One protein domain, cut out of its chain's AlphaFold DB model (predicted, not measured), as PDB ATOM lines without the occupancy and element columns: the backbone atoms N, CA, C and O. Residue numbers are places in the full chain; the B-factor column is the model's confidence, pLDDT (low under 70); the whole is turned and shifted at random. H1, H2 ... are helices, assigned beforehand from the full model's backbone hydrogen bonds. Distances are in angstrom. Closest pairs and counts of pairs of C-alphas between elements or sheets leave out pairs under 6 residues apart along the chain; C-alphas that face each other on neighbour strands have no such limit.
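This is residues 347 to 401 of the 401 residues of an uncharacterized protein of Streptomyces sp. (UniProt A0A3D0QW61). A U of three helices: long H1 and shorter H3 run opposite ways, loosely side by side, and short H2 crosses near the closed end. Residues 347 to 356 of H1 and the tail, residues 394 to 401, stick out. The 55 printed residues, all helix by class with no named strand, hold H1, H2 and H3 in that order, only just loose, close to compact (radius of gyration of the C-alphas 12.2 A), spanning 34 by 21 by 15 A.

H1, residues 347 to 367, begins at C-alpha (31.703, 16.485, 40.063) and is 30.0 A long. H2 is residues 374 to 380, 10.3 A. H3, residues 384 to 394, 15.0 A, ends at (12.507, 26.261, 36.230).

H1, with residues 361 to 365 alone, touches H2, about perpendicular at 74 degrees; closest C-alphas, Ala 361 and Gly 374, 5.8 A. With residues 360 to 367 alone it touches H3, opposite ways at a shallow tilt of 11 degrees; closest C-alphas, Phe 364 and Ala 385, 7.1 A. H2 and H3 only just touch, with 3 pairs of C-alphas within 8 A, the closest Phe 378 and Ala 386, 6.1 A, about perpendicular at 85 degrees. Every O i to N i+4 pair is within hydrogen-bond range in H1 and H3, 2 of 3 in H2.

The C-alphas farthest apart, Glu 370 and Arg 401, are 36.7 A apart. The printed part has no cut and no long link. pLDDT is under 70 at residues 371 to 378 and 395 to 401.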
ATOM      1  N   ARG A 347      31.286  15.500  39.065       87.94
ATOM      2  CA  ARG A 347      31.703  16.485  40.063       87.94
ATOM      3  C   ARG A 347      31.983  17.855  39.444       87.94
ATOM      4  O   ARG A 347      31.583  18.865  40.011       87.94
ATOM      5  N   VAL A 348      32.652  17.895  38.292       87.06
ATOM      6  CA  VAL A 348      32.939  19.137  37.557       87.06
ATOM      7  C   VAL A 348      31.646  19.807  37.089       87.06
ATOM      8  O   VAL A 348      31.498  21.019  37.243       87.06
ATOM      9  N   LEU A 349      30.689  19.040  36.559       85.94
ATOM     10  CA  LEU A 349      29.389  19.580  36.153       85.94
ATOM     11  C   LEU A 349      28.585  20.090  37.359       85.94
ATOM     12  O   LEU A 349      28.033  21.182  37.294       85.94
ATOM     13  N   GLU A 350      28.582  19.369  38.482       88.06
ATOM     14  CA  GLU A 350      27.942  19.821  39.726       88.06
ATOM     15  C   GLU A 350      28.577  21.106  40.281       88.06
ATOM     16  O   GLU A 350      27.863  22.000  40.736       88.06
ATOM     17  N   GLN A 351      29.909  21.224  40.229       88.25
ATOM     18  CA  GLN A 351      30.631  22.435  40.629       88.25
ATOM     19  C   GLN A 351      30.279  23.623  39.735       88.25
ATOM     20  O   GLN A 351      30.035  24.717  40.244       88.25
ATOM     21  N   HIS A 352      30.212  23.412  38.421       85.31
ATOM     22  CA  HIS A 352      29.780  24.445  37.488       85.31
ATOM     23  C   HIS A 352      28.330  24.872  37.751       85.31
ATOM     24  O   HIS A 352      28.057  26.064  37.855       85.31
ATOM     25  N   ASP A 353      27.409  23.922  37.923       82.69
ATOM     26  CA  ASP A 353      26.006  24.222  38.224       82.69
ATOM     27  C   ASP A 353      25.857  24.991  39.543       82.69
ATOM     28  O   ASP A 353      25.033  25.903  39.638       82.69
ATOM     29  N   ALA A 354      26.664  24.662  40.556       84.88
ATOM     30  CA  ALA A 354      26.717  25.411  41.808       84.88
ATOM     31  C   ALA A 354      27.216  26.850  41.590       84.88
ATOM     32  O   ALA A 354      26.565  27.782  42.057       84.88
ATOM     33  N   ALA A 355      28.298  27.041  40.829       83.56
ATOM     34  CA  ALA A 355      28.851  28.363  40.523       83.56
ATOM     35  C   ALA A 355      27.879  29.235  39.708       83.56
ATOM     36  O   ALA A 355      27.755  30.435  39.952       83.56
ATOM     37  N   VAL A 356      27.143  28.639  38.762       79.06
ATOM     38  CA  VAL A 356      26.093  29.336  38.004       79.06
ATOM     39  C   VAL A 356      24.961  29.784  38.926       79.06
ATOM     40  O   VAL A 356      24.480  30.908  38.786       79.06
ATOM     41  N   ARG A 357      24.543  28.943  39.882       79.94
ATOM     42  CA  ARG A 357      23.507  29.306  40.863       79.94
ATOM     43  C   ARG A 357      23.971  30.398  41.823       79.94
ATOM     44  O   ARG A 357      23.201  31.317  42.067       79.94
ATOM     45  N   GLU A 358      25.203  30.322  42.324       83.88
ATOM     46  CA  GLU A 358      25.793  31.346  43.200       83.88
ATOM     47  C   GLU A 358      25.853  32.701  42.486       83.88
ATOM     48  O   GLU A 358      25.301  33.682  42.971       83.88
ATOM     49  N   LYS A 359      26.381  32.735  41.257       83.38
ATOM     50  CA  LYS A 359      26.405  33.958  40.449       83.38
ATOM     51  C   LYS A 359      25.004  34.497  40.148       83.38
ATOM     52  O   LYS A 359      24.789  35.703  40.180       83.38
ATOM     53  N   ALA A 360      24.049  33.619  39.844       77.69
ATOM     54  CA  ALA A 360      22.664  34.024  39.617       77.69
ATOM     55  C   ALA A 360      22.031  34.635  40.880       77.69
ATOM     56  O   ALA A 360      21.231  35.561  40.760       77.69
ATOM     57  N   ALA A 361      22.395  34.141  42.069       78.56
ATOM     58  CA  ALA A 361      21.981  34.723  43.340       78.56
ATOM     59  C   ALA A 361      22.623  36.104  43.568       78.56
ATOM     60  O   ALA A 361      21.899  37.044  43.892       78.56
ATOM     61  N   ASP A 362      23.924  36.260  43.302       83.00
ATOM     62  CA  ASP A 362      24.634  37.546  43.407       83.00
ATOM     63  C   ASP A 362      24.064  38.605  42.443       83.00
ATOM     64  O   ASP A 362      23.783  39.742  42.834       83.00
ATOM     65  N   ASP A 363      23.848  38.234  41.176       80.19
ATOM     66  CA  ASP A 363      23.261  39.111  40.152       80.19
ATOM     67  C   ASP A 363      21.835  39.539  40.543       80.19
ATOM     68  O   ASP A 363      21.405  40.670  40.276       80.19
ATOM     69  N   PHE A 364      21.093  38.640  41.193       75.06
ATOM     70  CA  PHE A 364      19.758  38.911  41.699       75.06
ATOM     71  C   PHE A 364      19.775  39.861  42.908       75.06
ATOM     72  O   PHE A 364      19.025  40.841  42.901       75.06
ATOM     73  N   GLU A 365      20.656  39.638  43.889       79.56
ATOM     74  CA  GLU A 365      20.854  40.535  45.038       79.56
ATOM     75  C   GLU A 365      21.234  41.949  44.567       79.56
ATOM     76  O   GLU A 365      20.631  42.941  44.988       79.56
ATOM     77  N   ALA A 366      22.152  42.053  43.600       82.62
ATOM     78  CA  ALA A 366      22.553  43.326  43.003       82.62
ATOM     79  C   ALA A 366      21.402  44.037  42.267       82.62
ATOM     80  O   ALA A 366      21.308  45.269  42.287       82.62
ATOM     81  N   SER A 367      20.517  43.274  41.621       78.88
ATOM     82  CA  SER A 367      19.373  43.809  40.874       78.88
ATOM     83  C   SER A 367      18.192  44.199  41.772       78.88
ATOM     84  O   SER A 367      17.333  44.974  41.344       78.88
ATOM     85  N   CYS A 368      18.120  43.681  43.004       76.94
ATOM     86  CA  CYS A 368      16.999  43.906  43.915       76.94
ATOM     87  C   CYS A 368      17.436  44.120  45.383       76.94
ATOM     88  O   CYS A 368      17.040  43.351  46.259       76.94
ATOM     89  N   PRO A 369      18.161  45.214  45.692       76.50
ATOM     90  CA  PRO A 369      18.761  45.451  47.014       76.50
ATOM     91  C   PRO A 369      17.753  45.688  48.155       76.50
ATOM     92  O   PRO A 369      18.146  45.795  49.314       76.50
ATOM     93  N   GLU A 370      16.456  45.829  47.848       73.56
ATOM     94  CA  GLU A 370      15.396  46.006  48.854       73.56
ATOM     95  C   GLU A 370      15.015  44.705  49.577       73.56
ATOM     96  O   GLU A 370      14.365  44.755  50.623       73.56
ATOM     97  N   HIS A 371      15.427  43.549  49.058       65.81
ATOM     98  CA  HIS A 371      15.203  42.254  49.688       65.81
ATOM     99  C   HIS A 371      16.555  41.745  50.194       65.81
ATOM    100  O   HIS A 371      17.542  41.861  49.479       65.81
ATOM    101  N   GLY A 372      16.602  41.290  51.452       65.75
ATOM    102  CA  GLY A 372      17.821  40.814  52.119       65.75
ATOM    103  C   GLY A 372      18.425  39.563  51.468       65.75
ATOM    104  O   GLY A 372      18.276  39.355  50.273       65.75
ATOM    105  N   ASP A 373      19.110  38.736  52.261       67.06
ATOM    106  CA  ASP A 373      19.805  37.524  51.792       67.06
ATOM    107  C   ASP A 373      19.078  36.763  50.656       67.06
ATOM    108  O   ASP A 373      17.879  36.473  50.720       67.06
ATOM    109  N   GLY A 374      19.817  36.470  49.577       62.44
ATOM    110  CA  GLY A 374      19.264  36.010  48.295       62.44
ATOM    111  C   GLY A 374      18.336  34.790  48.374       62.44
ATOM    112  O   GLY A 374      17.403  34.683  47.576       62.44
ATOM    113  N   ASP A 375      18.513  33.924  49.377       66.44
ATOM    114  CA  ASP A 375      17.671  32.745  49.611       66.44
ATOM    115  C   ASP A 375      16.216  33.106  49.962       66.44
ATOM    116  O   ASP A 375      15.275  32.487  49.454       66.44
ATOM    117  N   THR A 376      16.000  34.131  50.791       65.62
ATOM    118  CA  THR A 376      14.649  34.559  51.191       65.62
ATOM    119  C   THR A 376      13.962  35.314  50.052       65.62
ATOM    120  O   THR A 376      12.760  35.183  49.807       65.62
ATOM    121  N   ALA A 377      14.748  36.079  49.297       64.56
ATOM    122  CA  ALA A 377      14.263  36.878  48.186       64.56
ATOM    123  C   ALA A 377      13.885  36.019  46.958       64.56
ATOM    124  O   ALA A 377      12.902  36.326  46.283       64.56
ATOM    125  N   PHE A 378      14.571  34.900  46.704       68.69
ATOM    126  CA  PHE A 378      14.221  33.980  45.614       68.69
ATOM    127  C   PHE A 378      12.848  33.306  45.799       68.69
ATOM    128  O   PHE A 378      12.093  33.138  44.834       68.69
ATOM    129  N   MET A 379      12.493  32.941  47.034       76.31
ATOM    130  CA  MET A 379      11.252  32.213  47.330       76.31
ATOM    131  C   MET A 379      10.033  33.139  47.455       76.31
ATOM    132  O   MET A 379       8.974  32.816  46.918       76.31
ATOM    133  N   ASP A 380      10.183  34.310  48.082       78.12
ATOM    134  CA  ASP A 380       9.037  35.140  48.489       78.12
ATOM    135  C   ASP A 380       8.856  36.430  47.664       78.12
ATOM    136  O   ASP A 380       7.808  37.079  47.739       78.12
ATOM    137  N   CYS A 381       9.841  36.833  46.851       74.25
ATOM    138  CA  CYS A 381       9.741  38.067  46.069       74.25
ATOM    139  C   CYS A 381       8.969  37.841  44.765       74.25
ATOM    140  O   CYS A 381       9.289  36.931  44.009       74.25
ATOM    141  N   HIS A 382       7.991  38.693  44.451       83.00
ATOM    142  CA  HIS A 382       7.239  38.688  43.182       83.00
ATOM    143  C   HIS A 382       7.648  39.836  42.244       83.00
ATOM    144  O   HIS A 382       6.830  40.356  41.484       83.00
ATOM    145  N   CYS A 383       8.893  40.309  42.334       83.44
ATOM    146  CA  CYS A 383       9.377  41.321  41.402       83.44
ATOM    147  C   CYS A 383       9.679  40.690  40.024       83.44
ATOM    148  O   CYS A 383       9.992  39.499  39.948       83.44
ATOM    149  N   PRO A 384       9.648  41.474  38.927       81.00
ATOM    150  CA  PRO A 384       9.928  40.955  37.587       81.00
ATOM    151  C   PRO A 384      11.282  40.237  37.461       81.00
ATOM    152  O   PRO A 384      11.376  39.259  36.727       81.00
ATOM    153  N   ALA A 385      12.304  40.680  38.203       75.19
ATOM    154  CA  ALA A 385      13.622  40.043  38.217       75.19
ATOM    155  C   ALA A 385      13.593  38.655  38.887       75.19
ATOM    156  O   ALA A 385      14.205  37.722  38.374       75.19
ATOM    157  N   ALA A 386      12.839  38.492  39.981       78.62
ATOM    158  CA  ALA A 386      12.687  37.210  40.677       78.62
ATOM    159  C   ALA A 386      11.884  36.223  39.826       78.62
ATOM    160  O   ALA A 386      12.234  35.050  39.720       78.62
ATOM    161  N   ASP A 387      10.832  36.711  39.164       82.38
ATOM    162  CA  ASP A 387      10.045  35.919  38.221       82.38
ATOM    163  C   ASP A 387      10.867  35.487  36.999       82.38
ATOM    164  O   ASP A 387      10.687  34.373  36.511       82.38
ATOM    165  N   GLU A 388      11.767  36.336  36.497       79.06
ATOM    166  CA  GLU A 388      12.687  35.975  35.416       79.06
ATOM    167  C   GLU A 388      13.735  34.950  35.873       79.06
ATOM    168  O   GLU A 388      13.979  33.986  35.149       79.06
ATOM    169  N   LEU A 389      14.308  35.106  37.074       73.56
ATOM    170  CA  LEU A 389      15.273  34.154  37.632       73.56
ATOM    171  C   LEU A 389      14.630  32.783  37.863       73.56
ATOM    172  O   LEU A 389      15.166  31.783  37.394       73.56
ATOM    173  N   ARG A 390      13.438  32.743  38.483       78.81
ATOM    174  CA  ARG A 390      12.648  31.513  38.656       78.81
ATOM    175  C   ARG A 390      12.326  30.866  37.324       78.81
ATOM    176  O   ARG A 390      12.481  29.662  37.174       78.81
ATOM    177  N   ARG A 391      11.952  31.661  36.317       80.19
ATOM    178  CA  ARG A 391      11.732  31.146  34.965       80.19
ATOM    179  C   ARG A 391      13.015  30.542  34.396       80.19
ATOM    180  O   ARG A 391      12.934  29.466  33.829       80.19
ATOM    181  N   LYS A 392      14.182  31.162  34.572       70.94
ATOM    182  CA  LYS A 392      15.469  30.613  34.103       70.94
ATOM    183  C   LYS A 392      15.887  29.342  34.851       70.94
ATOM    184  O   LYS A 392      16.435  28.449  34.221       70.94
ATOM    185  N   THR A 393      15.603  29.222  36.149       71.38
ATOM    186  CA  THR A 393      15.891  28.001  36.926       71.38
ATOM    187  C   THR A 393      14.874  26.878  36.696       71.38
ATOM    188  O   THR A 393      15.251  25.711  36.711       71.38
ATOM    189  N   ASP A 394      13.599  27.218  36.471       70.06
ATOM    190  CA  ASP A 394      12.507  26.261  36.230       70.06
ATOM    191  C   ASP A 394      12.400  25.845  34.765       70.06
ATOM    192  O   ASP A 394      11.774  24.829  34.461       70.06
ATOM    193  N   THR A 395      12.984  26.612  33.841       52.62
ATOM    194  CA  THR A 395      13.142  26.172  32.459       52.62
ATOM    195  C   THR A 395      14.361  25.258  32.435       52.62
ATOM    196  O   THR A 395      15.478  25.753  32.565       52.62
ATOM    197  N   PRO A 396      14.204  23.933  32.264       49.25
ATOM    198  CA  PRO A 396      15.330  23.084  31.930       49.25
ATOM    199  C   PRO A 396      15.750  23.444  30.503       49.25
ATOM    200  O   PRO A 396      15.376  22.776  29.538       49.25
ATOM    201  N   GLU A 397      16.499  24.530  30.340       43.69
ATOM    202  CA  GLU A 397      17.272  24.784  29.131       43.69
ATOM    203  C   GLU A 397      18.365  23.705  29.060       43.69
ATOM    204  O   GLU A 397      19.519  23.944  29.392       43.69
ATOM    205  N   GLY A 398      17.994  22.463  28.714       39.34
ATOM    206  CA  GLY A 398      18.981  21.388  28.605       39.34
ATOM    207  C   GLY A 398      18.547  19.922  28.504       39.34
ATOM    208  O   GLY A 398      19.439  19.096  28.363       39.34
ATOM    209  N   GLY A 399      17.260  19.546  28.518       31.59
ATOM    210  CA  GLY A 399      16.842  18.210  28.034       31.59
ATOM    211  C   GLY A 399      15.799  17.437  28.863       31.59
ATOM    212  O   GLY A 399      15.596  17.732  30.041       31.59
ATOM    213  N   PRO A 400      15.110  16.454  28.243       34.72
ATOM    214  CA  PRO A 400      14.122  15.605  28.909       34.72
ATOM    215  C   PRO A 400      14.792  14.632  29.892       34.72
ATOM    216  O   PRO A 400      15.856  14.091  29.594       34.72
ATOM    217  N   ARG A 401      14.149  14.425  31.050       39.00
ATOM    218  CA  ARG A 401      14.498  13.374  32.020       39.00
ATOM    219  C   ARG A 401      14.218  11.977  31.485       39.00
ATOM    220  O   ARG A 401      13.207  11.830  30.759       39.00
TER     221      ARG A 401